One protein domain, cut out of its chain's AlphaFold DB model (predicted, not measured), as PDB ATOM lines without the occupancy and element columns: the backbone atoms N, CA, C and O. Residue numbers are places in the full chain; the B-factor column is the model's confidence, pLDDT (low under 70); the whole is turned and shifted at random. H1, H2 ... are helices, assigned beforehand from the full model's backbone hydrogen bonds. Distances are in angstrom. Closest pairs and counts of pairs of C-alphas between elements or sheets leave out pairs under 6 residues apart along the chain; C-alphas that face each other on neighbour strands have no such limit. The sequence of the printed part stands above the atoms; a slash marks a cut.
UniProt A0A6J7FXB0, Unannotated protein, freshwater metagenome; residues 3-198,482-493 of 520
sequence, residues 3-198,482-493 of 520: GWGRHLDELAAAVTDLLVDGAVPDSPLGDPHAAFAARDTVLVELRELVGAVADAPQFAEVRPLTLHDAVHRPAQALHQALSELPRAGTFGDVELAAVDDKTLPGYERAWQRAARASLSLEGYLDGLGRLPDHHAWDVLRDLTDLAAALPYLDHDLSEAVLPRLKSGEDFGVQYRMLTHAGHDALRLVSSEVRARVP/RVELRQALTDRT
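AT A GLANCE: This is residues 3 to 198 and 482 to 493 of the 520 residues of the protein "Unannotated protein" of freshwater metagenome (UniProt A0A6J7FXB0). What shape do these atoms make? They make a bundle of seven mostly aligned helices with the long helix H2 nearest the middle: H5 and then H1 pack on one side, H4 and then H10 on another, and H7 and H8 follow one another alongside. H11 packs on H1, H9 on H8, H6 on part of H2 and H3 on H10, while residues 165 to 170 stick out. What is it built of? The 208 printed residues hold eleven named helices, H1 to H11 in chain order, and no named strand; the class is all helix. How large is it? It is compact, with a radius of gyration of the C-alphas of 16.5 A and spans of 49 by 35 by 33 A.

HOW THE PARTS SIT: What does the hub touch? H2, residues 32 to 54, touches H5, residues 106 to 119, the same way at a shallow tilt of 32 degrees, the closest C-alphas being Val 42 and Ala 115, 5.1 A. It touches H4, residues 74 to 84, opposite ways at 28 degrees, a shallow tilt, closest at the C-alphas of Ala 54 and Ala 75, 4.9 A. Its residues 45 to 53 alone touch H6, residues 122 to 128, and 46 to 53 alone touch H7, residues 133 to 147; the closest C-alphas are Val 53 and Leu 128, 5.4 A, and Val 53 and Ala 136, 6.1 A. What else touches? H1, residues 4 to 21, touches H5 at the C-alphas of Ala 14 and Ala 114, 4.8 A, and H11, residues 482 to 493, at those of Asp 9 and Thr 493, 5.6 A. H10, residues 180 to 196, touches H4 at the C-alphas of Ala 81 and Leu 186, 5.2 A, and H3, residues 67 to 72, at those of Val 189 and Ala 70, 5.6 A. H8, residues 150 to 164, only just touches H2, with 3 pairs of C-alphas within 8 A, the closest Val 161 and Pro 32, 6.6 A, and touches H9, residues 174 to 178, at the C-alphas of Asp 154 and Met 177, 6.2 A. How do the backbones run? Every O i to N i+4 pair is within hydrogen-bond range in H1, H2, H3, H4, H5, H7, H10 and H11; H8 has 9 of 11, H6 1 of 3 with 3 of 4 O i to N i+3 pairs, and H9 0 of 1 with 2 of 2.

IN THESE COORDINATES: Where are the anchors? H1 begins at C-alpha 4, (-21.483, 37.846, -38.297), and H11 ends at C-alpha 493, (-29.158, 29.248, -32.005). How long are the longer helices? H2 measures 32.5 A from first to last C-alpha, H1 25.8 A, H10 24.6 A and H8 22.0 A.

THE WHOLE: Where is the cut? Residues 199 to 481 are not printed, and C-alphas 198 and 482 are 19.3 A apart. Which links are long? Those from H2 to H3 and from H4 to H5. Where is confidence low? The pLDDT is under 70 in 72 residues, among them 88 to 104, 164 to 182 and 482 to 493.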
ATOM      1  N   GLY A   3     -18.103  37.892 -35.527       64.62
ATOM      2  CA  GLY A   3     -19.287  38.716 -35.244       64.62
ATOM      3  C   GLY A   3     -20.517  38.389 -36.081       64.62
ATOM      4  O   GLY A   3     -21.593  38.275 -35.513       64.62
ATOM      5  N   TRP A   4     -20.363  38.146 -37.387       76.81
ATOM      6  CA  TRP A   4     -21.483  37.846 -38.297       76.81
ATOM      7  C   TRP A   4     -22.432  36.766 -37.763       76.81
ATOM      8  O   TRP A   4     -23.630  37.004 -37.655       76.81
ATOM      9  N   GLY A   5     -21.887  35.606 -37.367       74.94
ATOM     10  CA  GLY A   5     -22.695  34.501 -36.841       74.94
ATOM     11  C   GLY A   5     -23.557  34.930 -35.657       74.94
ATOM     12  O   GLY A   5     -24.742  34.640 -35.634       74.94
ATOM     13  N   ARG A   6     -23.003  35.746 -34.752       80.19
ATOM     14  CA  ARG A   6     -23.738  36.287 -33.608       80.19
ATOM     15  C   ARG A   6     -24.893  37.197 -34.036       80.19
ATOM     16  O   ARG A   6     -25.973  37.061 -33.484       80.19
ATOM     17  N   HIS A   7     -24.692  38.099 -34.996       80.25
ATOM     18  CA  HIS A   7     -25.769  38.974 -35.482       80.25
ATOM     19  C   HIS A   7     -26.875  38.181 -36.191       80.25
ATOM     20  O   HIS A   7     -28.060  38.469 -36.037       80.25
ATOM     21  N   LEU A   8     -26.495  37.137 -36.928       79.75
ATOM     22  CA  LEU A   8     -27.439  36.255 -37.603       79.75
ATOM     23  C   LEU A   8     -28.223  35.391 -36.602       79.75
ATOM     24  O   LEU A   8     -29.417  35.163 -36.787       79.75
ATOM     25  N   ASP A   9     -27.583  34.966 -35.512       80.81
ATOM     26  CA  ASP A   9     -28.231  34.270 -34.398       80.81
ATOM     27  C   ASP A   9     -29.148  35.209 -33.597       80.81
ATOM     28  O   ASP A   9     -30.230  34.801 -33.181       80.81
ATOM     29  N   GLU A  10     -28.763  36.479 -33.426       84.19
ATOM     30  CA  GLU A  10     -29.606  37.519 -32.827       84.19
ATOM     31  C   GLU A  10     -30.874  37.759 -33.669       84.19
ATOM     32  O   GLU A  10     -31.971  37.840 -33.106       84.19
ATOM     33  N   LEU A  11     -30.756  37.786 -35.004       84.81
ATOM     34  CA  LEU A  11     -31.904  37.862 -35.912       84.81
ATOM     35  C   LEU A  11     -32.757  36.585 -35.869       84.81
ATOM     36  O   LEU A  11     -33.979  36.675 -35.760       84.81
ATOM     37  N   ALA A  12     -32.145  35.400 -35.892       82.19
ATOM     38  CA  ALA A  12     -32.864  34.128 -35.803       82.19
ATOM     39  C   ALA A  12     -33.641  33.986 -34.484       82.19
ATOM     40  O   ALA A  12     -34.785  33.523 -34.485       82.19
ATOM     41  N   ALA A  13     -33.057  34.430 -33.369       82.56
ATOM     42  CA  ALA A  13     -33.734  34.491 -32.080       82.56
ATOM     43  C   ALA A  13     -34.919  35.469 -32.114       82.56
ATOM     44  O   ALA A  13     -36.010  35.119 -31.681       82.56
ATOM     45  N   ALA A  14     -34.743  36.661 -32.693       84.12
ATOM     46  CA  ALA A  14     -35.824  37.640 -32.806       84.12
ATOM     47  C   ALA A  14     -36.982  37.160 -33.706       84.12
ATOM     48  O   ALA A  14     -38.149  37.354 -33.372       84.12
ATOM     49  N   VAL A  15     -36.681  36.474 -34.815       83.88
ATOM     50  CA  VAL A  15     -37.691  35.834 -35.678       83.88
ATOM     51  C   VAL A  15     -38.386  34.672 -34.959       83.88
ATOM     52  O   VAL A  15     -39.582  34.457 -35.136       83.88
ATOM     53  N   THR A  16     -37.665  33.937 -34.114       80.56
ATOM     54  CA  THR A  16     -38.246  32.874 -33.283       80.56
ATOM     55  C   THR A  16     -39.245  33.438 -32.277       80.56
ATOM     56  O   THR A  16     -40.350  32.904 -32.174       80.56
ATOM     57  N   ASP A  17     -38.896  34.536 -31.600       80.94
ATOM     58  CA  ASP A  17     -39.795  35.249 -30.687       80.94
ATOM     59  C   ASP A  17     -41.052  35.728 -31.431       80.94
ATOM     60  O   ASP A  17     -42.171  35.471 -30.992       80.94
ATOM     61  N   LEU A  18     -40.889  36.297 -32.631       81.44
ATOM     62  CA  LEU A  18     -42.006  36.682 -33.500       81.44
ATOM     63  C   LEU A  18     -42.932  35.513 -33.860       81.44
ATOM     64  O   LEU A  18     -44.150  35.658 -33.829       81.44
ATOM     65  N   LEU A  19     -42.376  34.345 -34.190       77.00
ATOM     66  CA  LEU A  19     -43.164  33.148 -34.504       77.00
ATOM     67  C   LEU A  19     -43.889  32.574 -33.278       77.00
ATOM     68  O   LEU A  19     -44.827  31.789 -33.442       77.00
ATOM     69  N   VAL A  20     -43.420  32.858 -32.062       77.88
ATOM     70  CA  VAL A  20     -44.084  32.464 -30.812       77.88
ATOM     71  C   VAL A  20     -45.212  33.443 -30.498       77.88
ATOM     72  O   VAL A  20     -46.359  33.010 -30.387       77.88
ATOM     73  N   ASP A  21     -44.902  34.736 -30.453       73.25
ATOM     74  CA  ASP A  21     -45.834  35.792 -30.048       73.25
ATOM     75  C   ASP A  21     -46.907  36.076 -31.116       73.25
ATOM     76  O   ASP A  21     -48.042  36.418 -30.791       73.25
ATOM     77  N   GLY A  22     -46.587  35.893 -32.401       60.62
ATOM     78  CA  GLY A  22     -47.512  36.123 -33.516       60.62
ATOM     79  C   GLY A  22     -48.572  35.037 -33.699       60.62
ATOM     80  O   GLY A  22     -49.615  35.293 -34.294       60.62
ATOM     81  N   ALA A  23     -48.360  33.829 -33.162       58.59
ATOM     82  CA  ALA A  23     -49.290  32.714 -33.346       58.59
ATOM     83  C   ALA A  23     -50.622  32.899 -32.594       58.59
ATOM     84  O   ALA A  23     -51.635  32.315 -32.989       58.59
ATOM     85  N   VAL A  24     -50.614  33.687 -31.515       56.72
ATOM     86  CA  VAL A  24     -51.787  34.091 -30.735       56.72
ATOM     87  C   VAL A  24     -51.502  35.505 -30.218       56.72
ATOM     88  O   VAL A  24     -50.942  35.637 -29.134       56.72
ATOM     89  N   PRO A  25     -51.817  36.573 -30.973       57.59
ATOM     90  CA  PRO A  25     -51.588  37.920 -30.473       57.59
ATOM     91  C   PRO A  25     -52.482  38.152 -29.248       57.59
ATOM     92  O   PRO A  25     -53.699  38.293 -29.367       57.59
ATOM     93  N   ASP A  26     -51.871  38.187 -28.062       58.22
ATOM     94  CA  ASP A  26     -52.558  38.366 -26.772       58.22
ATOM     95  C   ASP A  26     -53.255  39.734 -26.654       58.22
ATOM     96  O   ASP A  26     -54.052  39.975 -25.744       58.22
ATOM     97  N   SER A  27     -52.948  40.678 -27.548       60.75
ATOM     98  CA  SER A  27     -53.521  42.024 -27.579       60.75
ATOM     99  C   SER A  27     -53.455  42.622 -28.989       60.75
ATOM    100  O   SER A  27     -52.502  42.351 -29.722       60.75
ATOM    101  N   PRO A  28     -54.429  43.462 -29.388       67.06
ATOM    102  CA  PRO A  28     -54.366  44.175 -30.659       67.06
ATOM    103  C   PRO A  28     -53.203  45.177 -30.660       67.06
ATOM    104  O   PRO A  28     -53.018  45.893 -29.673       67.06
ATOM    105  N   LEU A  29     -52.480  45.258 -31.782       73.38
ATOM    106  CA  LEU A  29     -51.310  46.131 -31.977       73.38
ATOM    107  C   LEU A  29     -51.620  47.578 -31.601       73.38
ATOM    108  O   LEU A  29     -52.469  48.181 -32.250       73.38
ATOM    109  N   GLY A  30     -50.944  48.118 -30.587       73.75
ATOM    110  CA  GLY A  30     -50.955  49.521 -30.182       73.75
ATOM    111  C   GLY A  30     -50.643  50.491 -31.325       73.75
ATOM    112  O   GLY A  30     -51.423  51.425 -31.511       73.75
ATOM    113  N   ASP A  31     -49.592  50.222 -32.101       77.38
ATOM    114  CA  ASP A  31     -49.126  51.005 -33.251       77.38
ATOM    115  C   ASP A  31     -48.830  50.105 -34.478       77.38
ATOM    116  O   ASP A  31     -47.711  49.616 -34.673       77.38
ATOM    117  N   PRO A  32     -49.829  49.901 -35.357       77.31
ATOM    118  CA  PRO A  32     -49.661  49.143 -36.595       77.31
ATOM    119  C   PRO A  32     -48.595  49.712 -37.543       77.31
ATOM    120  O   PRO A  32     -47.943  48.945 -38.249       77.31
ATOM    121  N   HIS A  33     -48.387  51.035 -37.569       76.75
ATOM    122  CA  HIS A  33     -47.426  51.660 -38.484       76.75
ATOM    123  C   HIS A  33     -45.988  51.299 -38.114       76.75
ATOM    124  O   HIS A  33     -45.195  50.968 -38.998       76.75
ATOM    125  N   ALA A  34     -45.670  51.279 -36.818       77.50
ATOM    126  CA  ALA A  34     -44.367  50.833 -36.336       77.50
ATOM    127  C   ALA A  34     -44.094  49.355 -36.674       77.50
ATOM    128  O   ALA A  34     -42.978  49.007 -37.062       77.50
ATOM    129  N   ALA A  35     -45.108  48.486 -36.578       81.12
ATOM    130  CA  ALA A  35     -44.975  47.073 -36.932       81.12
ATOM    131  C   ALA A  35     -44.756  46.867 -38.443       81.12
ATOM    132  O   ALA A  35     -43.904  46.071 -38.840       81.12
ATOM    133  N   PHE A  36     -45.458  47.625 -39.295       81.75
ATOM    134  CA  PHE A  36     -45.240  47.594 -40.744       81.75
ATOM    135  C   PHE A  36     -43.859  48.116 -41.148       81.75
ATOM    136  O   PHE A  36     -43.207  47.506 -41.993       81.75
ATOM    137  N   ALA A  37     -43.382  49.191 -40.517       80.88
ATOM    138  CA  ALA A  37     -42.034  49.700 -40.749       80.88
ATOM    139  C   ALA A  37     -40.968  48.676 -40.349       80.88
ATOM    140  O   ALA A  37     -40.056  48.401 -41.123       80.88
ATOM    141  N   ALA A  38     -41.127  48.040 -39.185       85.25
ATOM    142  CA  ALA A  38     -40.235  46.977 -38.741       85.25
ATOM    143  C   ALA A  38     -40.222  45.780 -39.702       85.25
ATOM    144  O   ALA A  38     -39.154  45.264 -40.039       85.25
ATOM    145  N   ARG A  39     -41.392  45.369 -40.198       87.31
ATOM    146  CA  ARG A  39     -41.502  44.321 -41.215       87.31
ATOM    147  C   ARG A  39     -40.777  44.695 -42.503       87.31
ATOM    148  O   ARG A  39     -40.043  43.872 -43.049       87.31
ATOM    149  N   ASP A  40     -40.977  45.913 -42.996       85.62
ATOM    150  CA  ASP A  40     -40.326  46.371 -44.222       85.62
ATOM    151  C   ASP A  40     -38.810  46.456 -44.060       85.62
ATOM    152  O   ASP A  40     -38.096  46.057 -44.974       85.62
ATOM    153  N   THR A  41     -38.313  46.873 -42.894       85.94
ATOM    154  CA  THR A  41     -36.883  46.814 -42.571       85.94
ATOM    155  C   THR A  41     -36.353  45.385 -42.656       85.94
ATOM    156  O   THR A  41     -35.394  45.147 -43.384       85.94
ATOM    157  N   VAL A  42     -36.997  44.407 -42.005       88.25
ATOM    158  CA  VAL A  42     -36.569  42.994 -42.085       88.25
ATOM    159  C   VAL A  42     -36.544  42.503 -43.534       88.25
ATOM    160  O   VAL A  42     -35.598  41.836 -43.953       88.25
ATOM    161  N   LEU A  43     -37.567  42.843 -44.318       87.88
ATOM    162  CA  LEU A  43     -37.667  42.443 -45.716       87.88
ATOM    163  C   LEU A  43     -36.586  43.084 -46.598       87.88
ATOM    164  O   LEU A  43     -36.024  42.400 -47.451       87.88
ATOM    165  N   VAL A  44     -36.314  44.381 -46.428       86.12
ATOM    166  CA  VAL A  44     -35.269  45.097 -47.176       86.12
ATOM    167  C   VAL A  44     -33.904  44.506 -46.870       86.12
ATOM    168  O   VAL A  44     -33.211  44.107 -47.800       86.12
ATOM    169  N   GLU A  45     -33.573  44.336 -45.595       87.56
ATOM    170  CA  GLU A  45     -32.290  43.758 -45.200       87.56
ATOM    171  C   GLU A  45     -32.132  42.326 -45.728       87.56
ATOM    172  O   GLU A  45     -31.120  41.993 -46.334       87.56
ATOM    173  N   LEU A  46     -33.155  41.470 -45.607       89.06
ATOM    174  CA  LEU A  46     -33.087  40.112 -46.160       89.06
ATOM    175  C   LEU A  46     -32.887  40.105 -47.682       89.06
ATOM    176  O   LEU A  46     -32.149  39.258 -48.188       89.06
ATOM    177  N   ARG A  47     -33.501  41.040 -48.418       88.31
ATOM    178  CA  ARG A  47     -33.254  41.189 -49.863       88.31
ATOM    179  C   ARG A  47     -31.809  41.543 -50.140       88.31
ATOM    180  O   ARG A  47     -31.207  40.916 -51.003       88.31
ATOM    181  N   GLU A  48     -31.260  42.517 -49.428       85.88
ATOM    182  CA  GLU A  48     -29.897  42.993 -49.659       85.88
ATOM    183  C   GLU A  48     -28.862  41.922 -49.321       85.88
ATOM    184  O   GLU A  48     -27.956  41.672 -50.115       85.88
ATOM    185  N   LEU A  49     -29.049  41.202 -48.213       87.50
ATOM    186  CA  LEU A  49     -28.165  40.107 -47.817       87.50
ATOM    187  C   LEU A  49     -28.213  38.954 -48.831       87.50
ATOM    188  O   LEU A  49     -27.168  38.450 -49.240       87.50
ATOM    189  N   VAL A  50     -29.409  38.550 -49.280       89.00
ATOM    190  CA  VAL A  50     -29.548  37.506 -50.309       89.00
ATOM    191  C   VAL A  50     -29.004  37.988 -51.655       89.00
ATOM    192  O   VAL A  50     -28.346  37.217 -52.346       89.00
ATOM    193  N   GLY A  51     -29.231  39.251 -52.022       85.38
ATOM    194  CA  GLY A  51     -28.719  39.856 -53.251       85.38
ATOM    195  C   GLY A  51     -27.195  39.893 -53.286       85.38
ATOM    196  O   GLY A  51     -26.600  39.485 -54.281       85.38
ATOM    197  N   ALA A  52     -26.562  40.265 -52.171       83.62
ATOM    198  CA  ALA A  52     -25.111  40.258 -52.021       83.62
ATOM    199  C   ALA A  52     -24.516  38.847 -52.161       83.62
ATOM    200  O   ALA A  52     -23.483  38.680 -52.804       83.62
ATOM    201  N   VAL A  53     -25.175  37.818 -51.613       84.75
ATOM    202  CA  VAL A  53     -24.748  36.412 -51.766       84.75
ATOM    203  C   VAL A  53     -25.005  35.882 -53.184       84.75
ATOM    204  O   VAL A  53     -24.233  35.077 -53.696       84.75
ATOM    205  N   ALA A  54     -26.090  36.317 -53.823       81.62
ATOM    206  CA  ALA A  54     -26.495  35.880 -55.158       81.62
ATOM    207  C   ALA A  54     -25.779  36.615 -56.307       81.62
ATOM    208  O   ALA A  54     -26.056  36.301 -57.471       81.62
ATOM    209  N   ASP A  55     -24.925  37.594 -55.984       77.56
ATOM    210  CA  ASP A  55     -24.345  38.562 -56.924       77.56
ATOM    211  C   ASP A  55     -25.425  39.198 -57.824       77.56
ATOM    212  O   ASP A  55     -25.318  39.278 -59.050       77.56
ATOM    213  N   ALA A  56     -26.549  39.570 -57.204       75.06
ATOM    214  CA  ALA A  56     -27.692  40.176 -57.872       75.06
ATOM    215  C   ALA A  56     -27.703  41.696 -57.623       75.06
ATOM    216  O   ALA A  56     -27.573  42.122 -56.473       75.06
ATOM    217  N   PRO A  57     -27.895  42.541 -58.656       60.94
ATOM    218  CA  PRO A  57     -27.945  43.984 -58.456       60.94
ATOM    219  C   PRO A  57     -29.169  44.380 -57.619       60.94
ATOM    220  O   PRO A  57     -30.292  43.997 -57.947       60.94
ATOM    221  N   GLN A  58     -28.952  45.227 -56.609       55.31
ATOM    222  CA  GLN A  58     -29.961  45.741 -55.663       55.31
ATOM    223  C   GLN A  58     -31.170  46.420 -56.344       55.31
ATOM    224  O   GLN A  58     -32.252  46.499 -55.768       55.31
ATOM    225  N   PHE A  59     -30.996  46.883 -57.588       54.81
ATOM    226  CA  PHE A  59     -32.006  47.594 -58.380       54.81
ATOM    227  C   PHE A  59     -32.187  47.021 -59.793       54.81
ATOM    228  O   PHE A  59     -32.625  47.734 -60.696       54.81
ATOM    229  N   ALA A  60     -31.815  45.758 -60.027       55.31
ATOM    230  CA  ALA A  60     -32.112  45.122 -61.309       55.31
ATOM    231  C   ALA A  60     -33.631  45.043 -61.523       55.31
ATOM    232  O   ALA A  60     -34.374  44.775 -60.577       55.31
ATOM    233  N   GLU A  61     -34.093  45.242 -62.763       55.78
ATOM    234  CA  GLU A  61     -35.490  44.973 -63.108       55.78
ATOM    235  C   GLU A  61     -35.848  43.548 -62.676       55.78
ATOM    236  O   GLU A  61     -35.232  42.565 -63.104       55.78
ATOM    237  N   VAL A  62     -36.847  43.449 -61.798       57.09
ATOM    238  CA  VAL A  62     -37.402  42.177 -61.348       57.09
ATOM    239  C   VAL A  62     -38.115  41.559 -62.546       57.09
ATOM    240  O   VAL A  62     -39.270  41.862 -62.838       57.09
ATOM    241  N   ARG A  63     -37.397  40.717 -63.296       62.94
ATOM    242  CA  ARG A  63     -38.017  39.844 -64.300       62.94
ATOM    243  C   ARG A  63     -38.988  38.876 -63.596       62.94
ATOM    244  O   ARG A  63     -38.896  38.724 -62.383       62.94
ATOM    245  N   PRO A  64     -39.915  38.208 -64.294       65.75
ATOM    246  CA  PRO A  64     -40.761  37.181 -63.680       65.75
ATOM    247  C   PRO A  64     -39.950  35.941 -63.282       65.75
ATOM    248  O   PRO A  64     -39.074  35.512 -64.040       65.75
ATOM    249  N   LEU A  65     -40.217  35.368 -62.104       66.50
ATOM    250  CA  LEU A  65     -39.551  34.143 -61.648       66.50
ATOM    251  C   LEU A  65     -39.911  32.958 -62.555       66.50
ATOM    252  O   LEU A  65     -41.087  32.668 -62.775       66.50
ATOM    253  N   THR A  66     -38.908  32.234 -63.057       71.62
ATOM    254  CA  THR A  66     -39.135  30.988 -63.803       71.62
ATOM    255  C   THR A  66     -38.745  29.763 -62.977       71.62
ATOM    256  O   THR A  66     -37.848  29.816 -62.135       71.62
ATOM    257  N   LEU A  67     -39.369  28.611 -63.258       65.12
ATOM    258  CA  LEU A  67     -38.961  27.325 -62.672       65.12
ATOM    259  C   LEU A  67     -37.482  27.016 -62.971       65.12
ATOM    260  O   LEU A  67     -36.770  26.456 -62.142       65.12
ATOM    261  N   HIS A  68     -37.009  27.422 -64.153       69.25
ATOM    262  CA  HIS A  68     -35.611  27.284 -64.540       69.25
ATOM    263  C   HIS A  68     -34.687  28.098 -63.626       69.25
ATOM    264  O   HIS A  68     -33.626  27.604 -63.260       69.25
ATOM    265  N   ASP A  69     -35.083  29.303 -63.209       66.38
ATOM    266  CA  ASP A  69     -34.303  30.104 -62.263       66.38
ATOM    267  C   ASP A  69     -34.307  29.473 -60.866       66.38
ATOM    268  O   ASP A  69     -33.245  29.351 -60.259       66.38
ATOM    269  N   ALA A  70     -35.460  28.992 -60.387       66.75
ATOM    270  CA  ALA A  70     -35.560  28.305 -59.095       66.75
ATOM    271  C   ALA A  70     -34.621  27.091 -59.021       66.75
ATOM    272  O   ALA A  70     -33.913  26.915 -58.033       66.75
ATOM    273  N   VAL A  71     -34.551  26.302 -60.097       69.56
ATOM    274  CA  VAL A  71     -33.678  25.127 -60.169       69.56
ATOM    275  C   VAL A  71     -32.238  25.516 -60.489       69.56
ATOM    276  O   VAL A  71     -31.318  25.032 -59.860       69.56
ATOM    277  N   HIS A  72     -31.930  26.350 -61.466       71.56
ATOM    278  CA  HIS A  72     -30.529  26.512 -61.880       71.56
ATOM    279  C   HIS A  72     -29.809  27.654 -61.169       71.56
ATOM    280  O   HIS A  72     -28.579  27.669 -61.147       71.56
ATOM    281  N   ARG A  73     -30.549  28.588 -60.562       76.88
ATOM    282  CA  ARG A  73     -30.017  29.799 -59.923       76.88
ATOM    283  C   ARG A  73     -30.786  30.133 -58.636       76.88
ATOM    284  O   ARG A  73     -31.323  31.232 -58.511       76.88
ATOM    285  N   PRO A  74     -30.828  29.218 -57.654       78.62
ATOM    286  CA  PRO A  74     -31.724  29.330 -56.503       78.62
ATOM    287  C   PRO A  74     -31.447  30.569 -55.633       78.62
ATOM    288  O   PRO A  74     -32.380  31.143 -55.088       78.62
ATOM    289  N   ALA A  75     -30.198  31.048 -55.563       81.19
ATOM    290  CA  ALA A  75     -29.860  32.302 -54.882       81.19
ATOM    291  C   ALA A  75     -30.513  33.527 -55.552       81.19
ATOM    292  O   ALA A  75     -31.128  34.360 -54.890       81.19
ATOM    293  N   GLN A  76     -30.439  33.600 -56.885       82.75
ATOM    294  CA  GLN A  76     -31.055  34.673 -57.671       82.75
ATOM    295  C   GLN A  76     -32.581  34.566 -57.653       82.75
ATOM    296  O   GLN A  76     -33.267  35.577 -57.534       82.75
ATOM    297  N   ALA A  77     -33.110  33.344 -57.708       84.38
ATOM    298  CA  ALA A  77     -34.532  33.078 -57.564       84.38
ATOM    299  C   ALA A  77     -35.054  33.506 -56.182       84.38
ATOM    300  O   ALA A  77     -36.158  34.033 -56.081       84.38
ATOM    301  N   LEU A  78     -34.255  33.337 -55.121       86.62
ATOM    302  CA  LEU A  78     -34.641  33.734 -53.767       86.62
ATOM    303  C   LEU A  78     -34.670  35.257 -53.649       86.62
ATOM    304  O   LEU A  78     -35.645  35.816 -53.154       86.62
ATOM    305  N   HIS A  79     -33.637  35.926 -54.169       87.50
ATOM    306  CA  HIS A  79     -33.588  37.385 -54.261       87.50
ATOM    307  C   HIS A  79     -34.801  37.945 -55.021       87.50
ATOM    308  O   HIS A  79     -35.434  38.906 -54.587       87.50
ATOM    309  N   GLN A  80     -35.150  37.319 -56.143       85.19
ATOM    310  CA  GLN A  80     -36.271  37.701 -56.991       85.19
ATOM    311  C   GLN A  80     -37.618  37.494 -56.288       85.19
ATOM    312  O   GLN A  80     -38.416  38.426 -56.232       85.19
ATOM    313  N   ALA A  81     -37.834  36.336 -55.656       85.81
ATOM    314  CA  ALA A  81     -39.033  36.061 -54.864       85.81
ATOM    315  C   ALA A  81     -39.194  37.049 -53.698       85.81
ATOM    316  O   ALA A  81     -40.287  37.555 -53.453       85.81
ATOM    317  N   LEU A  82     -38.099  37.384 -53.007       87.19
ATOM    318  CA  LEU A  82     -38.110  38.413 -51.969       87.19
ATOM    319  C   LEU A  82     -38.438  39.791 -52.546       87.19
ATOM    320  O   LEU A  82     -39.181  40.539 -51.913       87.19
ATOM    321  N   SER A  83     -37.911  40.129 -53.725       84.81
ATOM    322  CA  SER A  83     -38.122  41.415 -54.404       84.81
ATOM    323  C   SER A  83     -39.555  41.605 -54.908       84.81
ATOM    324  O   SER A  83     -40.039  42.735 -54.923       84.81
ATOM    325  N   GLU A  84     -40.253  40.519 -55.250       81.38
ATOM    326  CA  GLU A  84     -41.671  40.532 -55.642       81.38
ATOM    327  C   GLU A  84     -42.622  40.818 -54.468       81.38
ATOM    328  O   GLU A  84     -43.778  41.193 -54.682       81.38
ATOM    329  N   LEU A  85     -42.159  40.682 -53.219       80.75
ATOM    330  CA  LEU A  85     -42.980  41.046 -52.068       80.75
ATOM    331  C   LEU A  85     -43.215  42.572 -52.043       80.75
ATOM    332  O   LEU A  85     -42.302  43.370 -52.252       80.75
ATOM    333  N   PRO A  86     -44.433  43.046 -51.778       75.75
ATOM    334  CA  PRO A  86     -44.683  44.476 -51.670       75.75
ATOM    335  C   PRO A  86     -44.128  45.010 -50.347       75.75
ATOM    336  O   PRO A  86     -44.103  44.294 -49.344       75.75
ATOM    337  N   ARG A  87     -43.694  46.275 -50.343       72.12
ATOM    338  CA  ARG A  87     -43.429  47.037 -49.112       72.12
ATOM    339  C   ARG A  87     -44.750  47.596 -48.576       72.12
ATOM    340  O   ARG A  87     -45.625  47.954 -49.368       72.12
ATOM    341  N   ALA A  88     -44.902  47.622 -47.259       62.75
ATOM    342  CA  ALA A  88     -46.072  48.145 -46.563       62.75
ATOM    343  C   ALA A  88     -46.066  49.685 -46.460       62.75
ATOM    344  O   ALA A  88     -47.139  50.287 -46.404       62.75
ATOM    345  N   GLY A  89     -44.888  50.320 -46.472       58.50
ATOM    346  CA  GLY A  89     -44.692  51.773 -46.495       58.50
ATOM    347  C   GLY A  89     -43.981  52.290 -47.754       58.50
ATOM    348  O   GLY A  89     -43.255  51.568 -48.444       58.50
ATOM    349  N   THR A  90     -44.179  53.574 -48.059       52.56
ATOM    350  CA  THR A  90     -43.358  54.337 -49.010       52.56
ATOM    351  C   THR A  90     -41.987  54.633 -48.394       52.56
ATOM    352  O   THR A  90     -41.865  54.907 -47.201       52.56
ATOM    353  N   PHE A  91     -40.923  54.513 -49.194       41.47
ATOM    354  CA  PHE A  91     -39.543  54.669 -48.718       41.47
ATOM    355  C   PHE A  91     -39.338  56.082 -48.143       41.47
ATOM    356  O   PHE A  91     -39.521  57.056 -48.868       41.47
ATOM    357  N   GLY A  92     -38.958  56.180 -46.864       45.19
ATOM    358  CA  GLY A  92     -38.701  57.452 -46.172       45.19
ATOM    359  C   GLY A  92     -39.835  57.988 -45.285       45.19
ATOM    360  O   GLY A  92     -39.592  58.944 -44.558       45.19
ATOM    361  N   ASP A  93     -41.025  57.376 -45.285       46.06
ATOM    362  CA  ASP A  93     -42.183  57.911 -44.540       46.06
ATOM    363  C   ASP A  93     -42.346  57.351 -43.116       46.06
ATOM    364  O   ASP A  93     -43.123  57.892 -42.329       46.06
ATOM    365  N   VAL A  94     -41.631  56.279 -42.755       51.00
ATOM    366  CA  VAL A  94     -41.711  55.691 -41.409       51.00
ATOM    367  C   VAL A  94     -40.316  55.339 -40.908       51.00
ATOM    368  O   VAL A  94     -39.727  54.334 -41.305       51.00
ATOM    369  N   GLU A  95     -39.768  56.188 -40.041       57.25
ATOM    370  CA  GLU A  95     -38.546  55.878 -39.302       57.25
ATOM    371  C   GLU A  95     -38.847  54.851 -38.208       57.25
ATOM    372  O   GLU A  95     -39.873  54.915 -37.524       57.25
ATOM    373  N   LEU A  96     -37.933  53.897 -38.024       65.12
ATOM    374  CA  LEU A  96     -38.019  52.937 -36.932       65.12
ATOM    375  C   LEU A  96     -37.871  53.705 -35.614       65.12
ATOM    376  O   LEU A  96     -36.781  54.159 -35.268       65.12
ATOM    377  N   ALA A  97     -38.979  53.900 -34.902       60.81
ATOM    378  CA  ALA A  97     -38.985  54.737 -33.714       60.81
ATOM    379  C   ALA A  97     -37.989  54.210 -32.661       60.81
ATOM    380  O   ALA A  97     -37.960  53.017 -32.339       60.81
ATOM    381  N   ALA A  98     -37.183  55.112 -32.093       57.31
ATOM    382  CA  ALA A  98     -36.227  54.826 -31.019       57.31
ATOM    383  C   ALA A  98     -36.938  54.636 -29.661       57.31
ATOM    384  O   ALA A  98     -36.614  55.289 -28.671       57.31
ATOM    385  N   VAL A  99     -37.968  53.790 -29.627       58.53
ATOM    386  CA  VAL A  99     -38.757  53.513 -28.422       58.53
ATOM    387  C   VAL A  99     -37.991  52.541 -27.525       58.53
ATOM    388  O   VAL A  99     -37.371  51.589 -28.007       58.53
ATOM    389  N   ASP A 100     -38.025  52.793 -26.214       60.91
ATOM    390  CA  ASP A 100     -37.479  51.895 -25.195       60.91
ATOM    391  C   ASP A 100     -38.251  50.562 -25.213       60.91
ATOM    392  O   ASP A 100     -39.458  50.531 -24.972       60.91
ATOM    393  N   ASP A 101     -37.554  49.451 -25.478       59.69
ATOM    394  CA  ASP A 101     -38.127  48.106 -25.680       59.69
ATOM    395  C   ASP A 101     -39.024  47.622 -24.533       59.69
ATOM    396  O   ASP A 101     -39.770  46.654 -24.678       59.69
ATOM    397  N   LYS A 102     -38.929  48.246 -23.358       62.81
ATOM    398  CA  LYS A 102     -39.659  47.843 -22.154       62.81
ATOM    399  C   LYS A 102     -41.106  48.328 -22.109       62.81
ATOM    400  O   LYS A 102     -41.857  47.819 -21.281       62.81
ATOM    401  N   THR A 103     -41.491  49.297 -22.938       65.44
ATOM    402  CA  THR A 103     -42.833  49.903 -22.891       65.44
ATOM    403  C   THR A 103     -43.797  49.339 -23.933       65.44
ATOM    404  O   THR A 103     -44.999  49.583 -23.831       65.44
ATOM    405  N   LEU A 104     -43.298  48.565 -24.901       67.69
ATOM    406  CA  LEU A 104     -44.100  48.005 -25.987       67.69
ATOM    407  C   LEU A 104     -44.703  46.632 -25.627       67.69
ATOM    408  O   LEU A 104     -44.044  45.827 -24.960       67.69
ATOM    409  N   PRO A 105     -45.931  46.326 -26.094       71.81
ATOM    410  CA  PRO A 105     -46.506  44.982 -26.047       71.81
ATOM    411  C   PRO A 105     -45.591  43.937 -26.705       71.81
ATOM    412  O   PRO A 105     -44.865  44.252 -27.651       71.81
ATOM    413  N   GLY A 106     -45.661  42.680 -26.243       75.50
ATOM    414  CA  GLY A 106     -44.750  41.597 -26.656       75.50
ATOM    415  C   GLY A 106     -44.577  41.462 -28.173       75.50
ATOM    416  O   GLY A 106     -43.451  41.478 -28.664       75.50
ATOM    417  N   TYR A 107     -45.681  41.466 -28.925       81.00
ATOM    418  CA  TYR A 107     -45.644  41.279 -30.378       81.00
ATOM    419  C   TYR A 107     -45.021  42.461 -31.152       81.00
ATOM    420  O   TYR A 107     -44.261  42.256 -32.098       81.00
ATOM    421  N   GLU A 108     -45.261  43.708 -30.732       80.94
ATOM    422  CA  GLU A 108     -44.639  44.900 -31.345       80.94
ATOM    423  C   GLU A 108     -43.153  44.982 -31.036       80.94
ATOM    424  O   GLU A 108     -42.328  45.261 -31.910       80.94
ATOM    425  N   ARG A 109     -42.807  44.681 -29.784       82.12
ATOM    426  CA  ARG A 109     -41.425  44.587 -29.338       82.12
ATOM    427  C   ARG A 109     -40.663  43.521 -30.127       82.12
ATOM    428  O   ARG A 109     -39.515  43.756 -30.500       82.12
ATOM    429  N   ALA A 110     -41.281  42.371 -30.398       83.94
ATOM    430  CA  ALA A 110     -40.672  41.306 -31.190       83.94
ATOM    431  C   ALA A 110     -40.363  41.773 -32.626       83.94
ATOM    432  O   ALA A 110     -39.255  41.539 -33.118       83.94
ATOM    433  N   TRP A 111     -41.270  42.529 -33.258       87.31
ATOM    434  CA  TRP A 111     -41.040  43.114 -34.586       87.31
ATOM    435  C   TRP A 111     -39.906  44.139 -34.584       87.31
ATOM    436  O   TRP A 111     -38.996  44.048 -35.410       87.31
ATOM    437  N   GLN A 112     -39.895  45.075 -33.631       85.75
ATOM    438  CA  GLN A 112     -38.812  46.058 -33.521       85.75
ATOM    439  C   GLN A 112     -37.457  45.402 -33.250       85.75
ATOM    440  O   GLN A 112     -36.444  45.799 -33.829       85.75
ATOM    441  N   ARG A 113     -37.426  44.366 -32.406       86.00
ATOM    442  CA  ARG A 113     -36.208  43.601 -32.133       86.00
ATOM    443  C   ARG A 113     -35.699  42.890 -33.386       86.00
ATOM    444  O   ARG A 113     -34.496  42.932 -33.634       86.00
ATOM    445  N   ALA A 114     -36.584  42.286 -34.180       87.81
ATOM    446  CA  ALA A 114     -36.211  41.650 -35.442       87.81
ATOM    447  C   ALA A 114     -35.648  42.662 -36.447       87.81
ATOM    448  O   ALA A 114     -34.602  42.408 -37.035       87.81
ATOM    449  N   ALA A 115     -36.270  43.836 -36.572       87.44
ATOM    450  CA  ALA A 115     -35.789  44.897 -37.453       87.44
ATOM    451  C   ALA A 115     -34.419  45.455 -37.035       87.44
ATOM    452  O   ALA A 115     -33.540  45.666 -37.865       87.44
ATOM    453  N   ARG A 116     -34.183  45.657 -35.734       86.12
ATOM    454  CA  ARG A 116     -32.861  46.086 -35.242       86.12
ATOM    455  C   ARG A 116     -31.800  45.009 -35.452       86.12
ATOM    456  O   ARG A 116     -30.670  45.325 -35.820       86.12
ATOM    457  N   ALA A 117     -32.159  43.743 -35.235       86.19
ATOM    458  CA  ALA A 117     -31.261  42.626 -35.491       86.19
ATOM    459  C   ALA A 117     -30.905  42.524 -36.984       86.19
ATOM    460  O   ALA A 117     -29.736  42.312 -37.302       86.19
ATOM    461  N   SER A 118     -31.860  42.756 -37.892       87.62
ATOM    462  CA  SER A 118     -31.590  42.758 -39.332       87.62
ATOM    463  C   SER A 118     -30.699  43.929 -39.754       87.62
ATOM    464  O   SER A 118     -29.715  43.690 -40.440       87.62
ATOM    465  N   LEU A 119     -30.944  45.150 -39.260       83.94
ATOM    466  CA  LEU A 119     -30.083  46.317 -39.534       83.94
ATOM    467  C   LEU A 119     -28.632  46.102 -39.082       83.94
ATOM    468  O   LEU A 119     -27.692  46.587 -39.703       83.94
ATOM    469  N   SER A 120     -28.416  45.338 -38.007       83.38
ATOM    470  CA  SER A 120     -27.056  45.040 -37.537       83.38
ATOM    471  C   SER A 120     -26.221  44.213 -38.531       83.38
ATOM    472  O   SER A 120     -24.995  44.150 -38.395       83.38
ATOM    473  N   LEU A 121     -26.862  43.603 -39.536       82.56
ATOM    474  CA  LEU A 121     -26.220  42.818 -40.591       82.56
ATOM    475  C   LEU A 121     -25.745  43.671 -41.781       82.56
ATOM    476  O   LEU A 121     -24.881  43.202 -42.525       82.56
ATOM    477  N   GLU A 122     -26.218  44.915 -41.925       82.31
ATOM    478  CA  GLU A 122     -25.874  45.829 -43.031       82.31
ATOM    479  C   GLU A 122     -24.350  45.984 -43.188       82.31
ATOM    480  O   GLU A 122     -23.794  45.897 -44.285       82.31
ATOM    481  N   GLY A 123     -23.631  46.101 -42.064       81.25
ATOM    482  CA  GLY A 123     -22.173  46.270 -42.038       81.25
ATOM    483  C   GLY A 123     -21.362  45.105 -42.627       81.25
ATOM    484  O   GLY A 123     -20.135  45.204 -42.716       81.25
ATOM    485  N   TYR A 124     -22.015  44.007 -43.015       81.38
ATOM    486  CA  TYR A 124     -21.387  42.817 -43.579       81.38
ATOM    487  C   TYR A 124     -21.713  42.584 -45.063       81.38
ATOM    488  O   TYR A 124     -21.119  41.676 -45.649       81.38
ATOM    489  N   LEU A 125     -22.578  43.398 -45.687       80.50
ATOM    490  CA  LEU A 125     -23.020  43.238 -47.084       80.50
ATOM    491  C   LEU A 125     -21.850  43.098 -48.072       80.50
ATOM    492  O   LEU A 125     -21.787  42.132 -48.831       80.50
ATOM    493  N   ASP A 126     -20.857  43.984 -47.986       77.06
ATOM    494  CA  ASP A 126     -19.656  43.949 -48.838       77.06
ATOM    495  C   ASP A 126     -18.835  42.659 -48.691       77.06
ATOM    496  O   ASP A 126     -18.125  42.239 -49.610       77.06
ATOM    497  N   GLY A 127     -18.879  42.048 -47.505       78.00
ATOM    498  CA  GLY A 127     -18.177  40.807 -47.204       78.00
ATOM    499  C   GLY A 127     -18.867  39.585 -47.803       78.00
ATOM    500  O   GLY A 127     -18.179  38.643 -48.195       78.00
ATOM    501  N   LEU A 128     -20.200  39.612 -47.911       79.81
ATOM    502  CA  LEU A 128     -21.006  38.493 -48.404       79.81
ATOM    503  C   LEU A 128     -20.726  38.174 -49.873       79.81
ATOM    504  O   LEU A 128     -20.510  37.010 -50.205       79.81
ATOM    505  N   GLY A 129     -20.615  39.197 -50.725       75.62
ATOM    506  CA  GLY A 129     -20.295  39.018 -52.149       75.62
ATOM    507  C   GLY A 129     -18.869  38.522 -52.421       75.62
ATOM    508  O   GLY A 129     -18.509  38.249 -53.562       75.62
ATOM    509  N   ARG A 130     -18.027  38.409 -51.385       78.50
ATOM    510  CA  ARG A 130     -16.639  37.923 -51.478       78.50
ATOM    511  C   ARG A 130     -16.438  36.579 -50.782       78.50
ATOM    512  O   ARG A 130     -15.296  36.142 -50.620       78.50
ATOM    513  N   LEU A 131     -17.519  35.945 -50.326       73.94
ATOM    514  CA  LEU A 131     -17.441  34.651 -49.662       73.94
ATOM    515  C   LEU A 131     -17.014  33.557 -50.650       73.94
ATOM    516  O   LEU A 131     -17.490  33.529 -51.782       73.94
ATOM    517  N   PRO A 132     -16.161  32.609 -50.225       76.00
ATOM    518  CA  PRO A 132     -15.942  31.379 -50.976       76.00
ATOM    519  C   PRO A 132     -17.254  30.608 -51.174       76.00
ATOM    520  O   PRO A 132     -18.051  30.533 -50.239       76.00
ATOM    521  N   ASP A 133     -17.425  29.952 -52.327       73.12
ATOM    522  CA  ASP A 133     -18.676  29.290 -52.741       73.12
ATOM    523  C   ASP A 133     -19.347  28.462 -51.638       73.12
ATOM    524  O   ASP A 133     -20.533  28.615 -51.367       73.12
ATOM    525  N   HIS A 134     -18.595  27.597 -50.954       74.56
ATOM    526  CA  HIS A 134     -19.144  26.743 -49.897       74.56
ATOM    527  C   HIS A 134     -19.714  27.542 -48.710       74.56
ATOM    528  O   HIS A 134     -20.773  27.199 -48.193       74.56
ATOM    529  N   HIS A 135     -19.057  28.634 -48.312       75.62
ATOM    530  CA  HIS A 135     -19.552  29.526 -47.264       75.62
ATOM    531  C   HIS A 135     -20.729  30.373 -47.746       75.62
ATOM    532  O   HIS A 135     -21.654  30.614 -46.975       75.62
ATOM    533  N   ALA A 136     -20.718  30.797 -49.012       77.00
ATOM    534  CA  ALA A 136     -21.837  31.509 -49.618       77.00
ATOM    535  C   ALA A 136     -23.112  30.650 -49.594       77.00
ATOM    536  O   ALA A 136     -24.178  31.149 -49.249       77.00
ATOM    537  N   TRP A 137     -23.001  29.343 -49.857       79.94
ATOM    538  CA  TRP A 137     -24.118  28.399 -49.759       79.94
ATOM    539  C   TRP A 137     -24.633  28.195 -48.331       79.94
ATOM    540  O   TRP A 137     -25.847  28.148 -48.133       79.94
ATOM    541  N   ASP A 138     -23.746  28.106 -47.337       81.12
ATOM    542  CA  ASP A 138     -24.159  28.029 -45.930       81.12
ATOM    543  C   ASP A 138     -24.904  29.297 -45.500       81.12
ATOM    544  O   ASP A 138     -25.994  29.210 -44.938       81.12
ATOM    545  N   VAL A 139     -24.369  30.477 -45.832       82.38
ATOM    546  CA  VAL A 139     -25.040  31.751 -45.547       82.38
ATOM    547  C   VAL A 139     -26.365  31.852 -46.302       82.38
ATOM    548  O   VAL A 139     -27.365  32.266 -45.723       82.38
ATOM    549  N   LEU A 140     -26.420  31.420 -47.563       83.44
ATOM    550  CA  LEU A 140     -27.655  31.418 -48.343       83.44
ATOM    551  C   LEU A 140     -28.728  30.531 -47.712       83.44
ATOM    552  O   LEU A 140     -29.884  30.941 -47.653       83.44
ATOM    553  N   ARG A 141     -28.372  29.336 -47.227       84.75
ATOM    554  CA  ARG A 141     -29.301  28.459 -46.498       84.75
ATOM    555  C   ARG A 141     -29.847  29.162 -45.262       84.75
ATOM    556  O   ARG A 141     -31.049  29.159 -45.027       84.75
ATOM    557  N   ASP A 142     -28.969  29.803 -44.506       83.94
ATOM    558  CA  ASP A 142     -29.341  30.480 -43.272       83.94
ATOM    559  C   ASP A 142     -30.287  31.668 -43.531       83.94
ATOM    560  O   ASP A 142     -31.313  31.822 -42.867       83.94
ATOM    561  N   LEU A 143     -29.988  32.475 -44.553       88.12
ATOM    562  CA  LEU A 143     -30.861  33.553 -45.027       88.12
ATOM    563  C   LEU A 143     -32.178  33.013 -45.596       88.12
ATOM    564  O   LEU A 143     -33.223  33.636 -45.429       88.12
ATOM    565  N   THR A 144     -32.149  31.838 -46.226       87.56
ATOM    566  CA  THR A 144     -33.347  31.148 -46.717       87.56
ATOM    567  C   THR A 144     -34.269  30.744 -45.575       87.56
ATOM    568  O   THR A 144     -35.482  30.891 -45.693       87.56
ATOM    569  N   ASP A 145     -33.726  30.257 -44.459       84.38
ATOM    570  CA  ASP A 145     -34.539  29.897 -43.298       84.38
ATOM    571  C   ASP A 145     -35.248  31.120 -42.714       84.38
ATOM    572  O   ASP A 145     -36.440  31.054 -42.414       84.38
ATOM    573  N   LEU A 146     -34.561  32.259 -42.645       87.88
ATOM    574  CA  LEU A 146     -35.166  33.526 -42.233       87.88
ATOM    575  C   LEU A 146     -36.217  34.013 -43.242       87.88
ATOM    576  O   LEU A 146     -37.318  34.400 -42.851       87.88
ATOM    577  N   ALA A 147     -35.923  33.935 -44.541       89.25
ATOM    578  CA  ALA A 147     -36.850  34.316 -45.604       89.25
ATOM    579  C   ALA A 147     -38.121  33.450 -45.606       89.25
ATOM    580  O   ALA A 147     -39.227  33.968 -45.750       89.25
ATOM    581  N   ALA A 148     -37.997  32.145 -45.361       86.50
ATOM    582  CA  ALA A 148     -39.125  31.222 -45.272       86.50
ATOM    583  C   ALA A 148     -40.093  31.555 -44.118       86.50
ATOM    584  O   ALA A 148     -41.231  31.080 -44.135       86.50
ATOM    585  N   ALA A 149     -39.677  32.372 -43.142       85.50
ATOM    586  CA  ALA A 149     -40.538  32.882 -42.075       85.50
ATOM    587  C   ALA A 149     -41.522  33.953 -42.551       85.50
ATOM    588  O   ALA A 149     -42.640  34.018 -42.039       85.50
ATOM    589  N   LEU A 150     -41.132  34.767 -43.538       87.06
ATOM    590  CA  LEU A 150     -41.868  35.967 -43.941       87.06
ATOM    591  C   LEU A 150     -43.345  35.714 -44.277       87.06
ATOM    592  O   LEU A 150     -44.174  36.459 -43.766       87.06
ATOM    593  N   PRO A 151     -43.741  34.655 -45.017       83.88
ATOM    594  CA  PRO A 151     -45.155  34.413 -45.306       83.88
ATOM    595  C   PRO A 151     -45.996  34.154 -44.050       83.88
ATOM    596  O   PRO A 151     -47.179  34.480 -44.002       83.88
ATOM    597  N   TYR A 152     -45.395  33.546 -43.024       80.94
ATOM    598  CA  TYR A 152     -46.077  33.260 -41.763       80.94
ATOM    599  C   TYR A 152     -46.203  34.508 -40.899       80.94
ATOM    600  O   TYR A 152     -47.256  34.701 -40.294       80.94
ATOM    601  N   LEU A 153     -45.150  35.327 -40.876       82.94
ATOM    602  CA  LEU A 153     -45.098  36.593 -40.155       82.94
ATOM    603  C   LEU A 153     -46.030  37.640 -40.777       82.94
ATOM    604  O   LEU A 153     -46.752  38.317 -40.052       82.94
ATOM    605  N   ASP A 154     -46.079  37.722 -42.109       82.69
ATOM    606  CA  ASP A 154     -47.007  38.591 -42.840       82.69
ATOM    607  C   ASP A 154     -48.466  38.194 -42.545       82.69
ATOM    608  O   ASP A 154     -49.314  39.062 -42.322       82.69
ATOM    609  N   HIS A 155     -48.761  36.888 -42.468       78.50
ATOM    610  CA  HIS A 155     -50.087  36.410 -42.070       78.50
ATOM    611  C   HIS A 155     -50.436  36.806 -40.627       78.50
ATOM    612  O   HIS A 155     -51.511  37.357 -40.399       78.50
ATOM    613  N   ASP A 156     -49.532  36.601 -39.665       79.38
ATOM    614  CA  ASP A 156     -49.778  36.964 -38.259       79.38
ATOM    615  C   ASP A 156     -49.948  38.469 -38.068       79.38
ATOM    616  O   ASP A 156     -50.839  38.917 -37.344       79.38
ATOM    617  N   LEU A 157     -49.134  39.272 -38.754       80.88
ATOM    618  CA  LEU A 157     -49.268  40.722 -38.735       80.88
ATOM    619  C   LEU A 157     -50.626  41.156 -39.302       80.88
ATOM    620  O   LEU A 157     -51.291  42.002 -38.705       80.88
ATOM    621  N   SER A 158     -51.091  40.527 -40.387       76.44
ATOM    622  CA  SER A 158     -52.412  40.817 -40.955       76.44
ATOM    623  C   SER A 158     -53.564  40.479 -39.995       76.44
ATOM    624  O   SER A 158     -54.483  41.281 -39.831       76.44
ATOM    625  N   GLU A 159     -53.490  39.342 -39.293       76.06
ATOM    626  CA  GLU A 159     -54.487  38.930 -38.295       76.06
ATOM    627  C   GLU A 159     -54.497  39.859 -37.073       76.06
ATOM    628  O   GLU A 159     -55.561  40.132 -36.518       76.06
ATOM    629  N   ALA A 160     -53.340  40.399 -36.682       77.75
ATOM    630  CA  ALA A 160     -53.228  41.327 -35.560       77.75
ATOM    631  C   ALA A 160     -53.762  42.742 -35.872       77.75
ATOM    632  O   ALA A 160     -54.217  43.442 -34.963       77.75
ATOM    633  N   VAL A 161     -53.730  43.168 -37.141       75.69
ATOM    634  CA  VAL A 161     -54.239  44.479 -37.590       75.69
ATOM    635  C   VAL A 161     -55.747  44.450 -37.860       75.69
ATOM    636  O   VAL A 161     -56.436  45.429 -37.567       75.69
ATOM    637  N   LEU A 162     -56.271  43.324 -38.363       72.19
ATOM    638  CA  LEU A 162     -57.676  43.135 -38.753       72.19
ATOM    639  C   LEU A 162     -58.710  43.716 -37.757       72.19
ATOM    640  O   LEU A 162     -59.609  44.431 -38.202       72.19
ATOM    641  N   PRO A 163     -58.604  43.498 -36.429       70.19
ATOM    642  CA  PRO A 163     -59.576  44.010 -35.457       70.19
ATOM    643  C   PRO A 163     -59.629  45.539 -35.309       70.19
ATOM    644  O   PRO A 163     -60.572  46.047 -34.704       70.19
ATOM    645  N   ARG A 164     -58.622  46.280 -35.793       66.94
ATOM    646  CA  ARG A 164     -58.543  47.749 -35.668       66.94
ATOM    647  C   ARG A 164     -59.047  48.508 -36.890       66.94
ATOM    648  O   ARG A 164     -59.164  49.730 -36.826       66.94
ATOM    649  N   LEU A 165     -59.366  47.805 -37.971       63.06
ATOM    650  CA  LEU A 165     -59.878  48.419 -39.187       63.06
ATOM    651  C   LEU A 165     -61.304  48.920 -38.954       63.06
ATOM    652  O   LEU A 165     -62.199  48.139 -38.618       63.06
ATOM    653  N   LYS A 166     -61.543  50.224 -39.137       61.78
ATOM    654  CA  LYS A 166     -62.921  50.726 -39.180       61.78
ATOM    655  C   LYS A 166     -63.596  50.224 -40.454       61.78
ATOM    656  O   LYS A 166     -62.960  50.062 -41.493       61.78
ATOM    657  N   SER A 167     -64.911  50.019 -40.394       51.44
ATOM    658  CA  SER A 167     -65.701  49.642 -41.568       51.44
ATOM    659  C   SER A 167     -65.522  50.686 -42.681       51.44
ATOM    660  O   SER A 167     -66.004  51.809 -42.546       51.44
ATOM    661  N   GLY A 168     -64.831  50.317 -43.762       54.69
ATOM    662  CA  GLY A 168     -64.543  51.193 -44.906       54.69
ATOM    663  C   GLY A 168     -63.164  51.869 -44.913       54.69
ATOM    664  O   GLY A 168     -62.872  52.583 -45.868       54.69
ATOM    665  N   GLU A 169     -62.306  51.653 -43.909       57.09
ATOM    666  CA  GLU A 169     -60.888  52.032 -43.996       57.09
ATOM    667  C   GLU A 169     -60.145  51.004 -44.860       57.09
ATOM    668  O   GLU A 169     -59.838  49.893 -44.428       57.09
ATOM    669  N   ASP A 170     -59.896  51.377 -46.113       51.06
ATOM    670  CA  ASP A 170     -59.198  50.546 -47.086       51.06
ATOM    671  C   ASP A 170     -57.700  50.872 -47.042       51.06
ATOM    672  O   ASP A 170     -57.213  51.779 -47.719       51.06
ATOM    673  N   PHE A 171     -56.928  50.126 -46.248       52.81
ATOM    674  CA  PHE A 171     -55.466  50.095 -46.390       52.81
ATOM    675  C   PHE A 171     -55.076  49.289 -47.645       52.81
ATOM    676  O   PHE A 171     -54.239  48.387 -47.586       52.81
ATOM    677  N   GLY A 172     -55.673  49.598 -48.802       45.25
ATOM    678  CA  GLY A 172     -55.570  48.842 -50.062       45.25
ATOM    679  C   GLY A 172     -54.149  48.689 -50.633       45.25
ATOM    680  O   GLY A 172     -53.941  48.005 -51.636       45.25
ATOM    681  N   VAL A 173     -53.142  49.282 -49.984       44.53
ATOM    682  CA  VAL A 173     -51.709  49.079 -50.250       44.53
ATOM    683  C   VAL A 173     -51.070  48.068 -49.277       44.53
ATOM    684  O   VAL A 173     -50.246  47.267 -49.711       44.53
ATOM    685  N   GLN A 174     -51.486  48.011 -48.004       48.25
ATOM    686  CA  GLN A 174     -50.918  47.118 -46.975       48.25
ATOM    687  C   GLN A 174     -51.453  45.678 -47.063       48.25
ATOM    688  O   GLN A 174     -50.741  44.734 -46.735       48.25
ATOM    689  N   TYR A 175     -52.644  45.464 -47.629       46.25
ATOM    690  CA  TYR A 175     -53.143  44.112 -47.938       46.25
ATOM    691  C   TYR A 175     -52.407  43.417 -49.091       46.25
ATOM    692  O   TYR A 175     -52.583  42.215 -49.303       46.25
ATOM    693  N   ARG A 176     -51.515  44.120 -49.804       51.69
ATOM    694  CA  ARG A 176     -50.612  43.473 -50.764       51.69
ATOM    695  C   ARG A 176     -49.634  42.512 -50.065       51.69
ATOM    696  O   ARG A 176     -49.100  41.631 -50.722       51.69
ATOM    697  N   MET A 177     -49.451  42.608 -48.743       54.09
ATOM    698  CA  MET A 177     -48.632  41.676 -47.951       54.09
ATOM    699  C   MET A 177     -49.086  40.211 -48.020       54.09
ATOM    700  O   MET A 177     -48.324  39.336 -47.639       54.09
ATOM    701  N   LEU A 178     -50.295  39.930 -48.517       54.22
ATOM    702  CA  LEU A 178     -50.823  38.576 -48.704       54.22
ATOM    703  C   LEU A 178     -50.813  38.127 -50.176       54.22
ATOM    704  O   LEU A 178     -51.608  37.266 -50.557       54.22
ATOM    705  N   THR A 179     -49.964  38.700 -51.038       56.47
ATOM    706  CA  THR A 179     -49.862  38.241 -52.431       56.47
ATOM    707  C   THR A 179     -49.411  36.779 -52.479       56.47
ATOM    708  O   THR A 179     -48.234  36.454 -52.328       56.47
ATOM    709  N   HIS A 180     -50.372  35.887 -52.746       61.47
ATOM    710  CA  HIS A 180     -50.153  34.440 -52.781       61.47
ATOM    711  C   HIS A 180     -48.980  34.045 -53.687       61.47
ATOM    712  O   HIS A 180     -48.150  33.240 -53.287       61.47
ATOM    713  N   ALA A 181     -48.837  34.689 -54.848       65.44
ATOM    714  CA  ALA A 181     -47.775  34.376 -55.802       65.44
ATOM    715  C   ALA A 181     -46.353  34.607 -55.250       65.44
ATOM    716  O   ALA A 181     -45.502  33.736 -55.406       65.44
ATOM    717  N   GLY A 182     -46.099  35.731 -54.568       67.56
ATOM    718  CA  GLY A 182     -44.773  36.040 -54.015       67.56
ATOM    719  C   GLY A 182     -44.421  35.144 -52.826       67.56
ATOM    720  O   GLY A 182     -43.300  34.649 -52.713       67.56
ATOM    721  N   HIS A 183     -45.400  34.855 -51.964       75.19
ATOM    722  CA  HIS A 183     -45.230  33.899 -50.865       75.19
ATOM    723  C   HIS A 183     -45.015  32.463 -51.357       75.19
ATOM    724  O   HIS A 183     -44.193  31.743 -50.790       75.19
ATOM    725  N   ASP A 184     -45.710  32.041 -52.414       71.12
ATOM    726  CA  ASP A 184     -45.562  30.705 -52.995       71.12
ATOM    727  C   ASP A 184     -44.226  30.548 -53.729       71.12
ATOM    728  O   ASP A 184     -43.550  29.531 -53.556       71.12
ATOM    729  N   ALA A 185     -43.786  31.580 -54.458       73.88
ATOM    730  CA  ALA A 185     -42.442  31.654 -55.028       73.88
ATOM    731  C   ALA A 185     -41.370  31.523 -53.937       73.88
ATOM    732  O   ALA A 185     -40.446  30.717 -54.061       73.88
ATOM    733  N   LEU A 186     -41.530  32.247 -52.825       80.75
ATOM    734  CA  LEU A 186     -40.586  32.203 -51.715       80.75
ATOM    735  C   LEU A 186     -40.523  30.818 -51.061       80.75
ATOM    736  O   LEU A 186     -39.432  30.323 -50.781       80.75
ATOM    737  N   ARG A 187     -41.667  30.150 -50.867       79.12
ATOM    738  CA  ARG A 187     -41.732  28.774 -50.338       79.12
ATOM    739  C   ARG A 187     -41.070  27.763 -51.271       79.12
ATOM    740  O   ARG A 187     -40.312  26.910 -50.802       79.12
ATOM    741  N   LEU A 188     -41.348  27.858 -52.572       77.25
ATOM    742  CA  LEU A 188     -40.780  26.980 -53.592       77.25
ATOM    743  C   LEU A 188     -39.255  27.100 -53.616       77.25
ATOM    744  O   LEU A 188     -38.552  26.101 -53.476       77.25
ATOM    745  N   VAL A 189     -38.745  28.328 -53.730       78.06
ATOM    746  CA  VAL A 189     -37.302  28.570 -53.809       78.06
ATOM    747  C   VAL A 189     -36.607  28.212 -52.497       78.06
ATOM    748  O   VAL A 189     -35.544  27.594 -52.522       78.06
ATOM    749  N   SER A 190     -37.225  28.509 -51.351       80.88
ATOM    750  CA  SER A 190     -36.651  28.142 -50.053       80.88
ATOM    751  C   SER A 190     -36.509  26.629 -49.889       80.88
ATOM    752  O   SER A 190     -35.510  26.144 -49.360       80.88
ATOM    753  N   SER A 191     -37.484  25.867 -50.389       77.12
ATOM    754  CA  SER A 191     -37.432  24.401 -50.385       77.12
ATOM    755  C   SER A 191     -36.300  23.872 -51.271       77.12
ATOM    756  O   SER A 191     -35.595  22.943 -50.879       77.12
ATOM    757  N   GLU A 192     -36.084  24.491 -52.432       78.00
ATOM    758  CA  GLU A 192     -35.019  24.112 -53.365       78.00
ATOM    759  C   GLU A 192     -33.617  24.444 -52.824       78.00
ATOM    760  O   GLU A 192     -32.707  23.618 -52.919       78.00
ATOM    761  N   VAL A 193     -33.426  25.610 -52.192       75.75
ATOM    762  CA  VAL A 193     -32.149  25.956 -51.540       75.75
ATOM    763  C   VAL A 193     -31.836  24.970 -50.410       75.75
ATOM    764  O   VAL A 193     -30.723  24.441 -50.346       75.75
ATOM    765  N   ARG A 194     -32.820  24.658 -49.552       78.31
ATOM    766  CA  ARG A 194     -32.667  23.674 -48.465       78.31
ATOM    767  C   ARG A 194     -32.317  22.279 -48.977       78.31
ATOM    768  O   ARG A 194     -31.527  21.580 -48.349       78.31
ATOM    769  N   ALA A 195     -32.872  21.880 -50.122       73.19
ATOM    770  CA  ALA A 195     -32.565  20.594 -50.739       73.19
ATOM    771  C   ALA A 195     -31.110  20.501 -51.235       73.19
ATOM    772  O   ALA A 195     -30.543  19.409 -51.277       73.19
ATOM    773  N   ARG A 196     -30.495  21.632 -51.601       71.75
ATOM    774  CA  ARG A 196     -29.133  21.698 -52.161       71.75
ATOM    775  C   ARG A 196     -28.044  21.876 -51.131       71.75
ATOM    776  O   ARG A 196     -26.931  21.400 -51.338       71.75
ATOM    777  N   VAL A 197     -28.367  22.555 -50.040       66.38
ATOM    778  CA  VAL A 197     -27.461  22.770 -48.916       66.38
ATOM    779  C   VAL A 197     -28.078  22.090 -47.697       66.38
ATOM    780  O   VAL A 197     -28.626  22.766 -46.824       66.38
ATOM    781  N   PRO A 198     -28.052  20.744 -47.630       58.00
ATOM    782  CA  PRO A 198     -28.518  20.047 -46.443       58.00
ATOM    783  C   PRO A 198     -27.723  20.531 -45.225       58.00
ATOM    784  O   PRO A 198     -26.543  20.873 -45.329       58.00
ATOM    785  N   ARG A 482     -44.883  26.541 -39.104       54.25
ATOM    786  CA  ARG A 482     -44.279  27.391 -38.064       54.25
ATOM    787  C   ARG A 482     -43.486  26.599 -37.036       54.25
ATOM    788  O   ARG A 482     -42.441  27.068 -36.604       54.25
ATOM    789  N   VAL A 483     -43.959  25.419 -36.636       57.88
ATOM    790  CA  VAL A 483     -43.253  24.571 -35.660       57.88
ATOM    791  C   VAL A 483     -41.947  24.028 -36.246       57.88
ATOM    792  O   VAL A 483     -40.923  24.071 -35.571       57.88
ATOM    793  N   GLU A 484     -41.961  23.578 -37.501       56.12
ATOM    794  CA  GLU A 484     -40.758  23.100 -38.197       56.12
ATOM    795  C   GLU A 484     -39.727  24.219 -38.389       56.12
ATOM    796  O   GLU A 484     -38.547  24.053 -38.081       56.12
ATOM    797  N   LEU A 485     -40.187  25.396 -38.815       53.75
ATOM    798  CA  LEU A 485     -39.335  26.566 -38.965       53.75
ATOM    799  C   LEU A 485     -38.756  27.039 -37.623       53.75
ATOM    800  O   LEU A 485     -37.566  27.339 -37.532       53.75
ATOM    801  N   ARG A 486     -39.576  27.056 -36.566       63.09
ATOM    802  CA  ARG A 486     -39.137  27.383 -35.206       63.09
ATOM    803  C   ARG A 486     -38.055  26.418 -34.740       63.09
ATOM    804  O   ARG A 486     -37.060  26.861 -34.176       63.09
ATOM    805  N   GLN A 487     -38.217  25.121 -35.002       65.50
ATOM    806  CA  GLN A 487     -37.213  24.125 -34.648       65.50
ATOM    807  C   GLN A 487     -35.900  24.354 -35.409       65.50
ATOM    808  O   GLN A 487     -34.848  24.320 -34.785       65.50
ATOM    809  N   ALA A 488     -35.942  24.674 -36.707       61.16
ATOM    810  CA  ALA A 488     -34.741  24.963 -37.496       61.16
ATOM    811  C   ALA A 488     -33.964  26.190 -36.976       61.16
ATOM    812  O   ALA A 488     -32.741  26.139 -36.825       61.16
ATOM    813  N   LEU A 489     -34.671  27.272 -36.629       64.75
ATOM    814  CA  LEU A 489     -34.070  28.481 -36.048       64.75
ATOM    815  C   LEU A 489     -33.569  28.248 -34.608       64.75
ATOM    816  O   LEU A 489     -32.514  28.752 -34.214       64.75
ATOM    817  N   THR A 490     -34.274  27.424 -33.829       64.75
ATOM    818  CA  THR A 490     -33.853  27.025 -32.473       64.75
ATOM    819  C   THR A 490     -32.600  26.149 -32.522       64.75
ATOM    820  O   THR A 490     -31.634  26.392 -31.805       64.75
ATOM    821  N   ASP A 491     -32.559  25.167 -33.419       65.62
ATOM    822  CA  ASP A 491     -31.402  24.291 -33.608       65.62
ATOM    823  C   ASP A 491     -30.174  25.058 -34.102       65.62
ATOM    824  O   ASP A 491     -29.048  24.646 -33.827       65.62
ATOM    825  N   ARG A 492     -30.371  26.168 -34.821       66.38
ATOM    826  CA  ARG A 492     -29.303  27.099 -35.188       66.38
ATOM    827  C   ARG A 492     -28.731  27.792 -33.957       66.38
ATOM    828  O   ARG A 492     -27.543  27.657 -33.695       66.38
ATOM    829  N   THR A 493     -29.575  28.494 -33.204       61.25
ATOM    830  CA  THR A 493     -29.158  29.248 -32.005       61.25
ATOM    831  C   THR A 493     -28.545  28.354 -30.921       61.25
ATOM    832  O   THR A 493     -27.714  28.810 -30.136       61.25
TER     833      THR A 493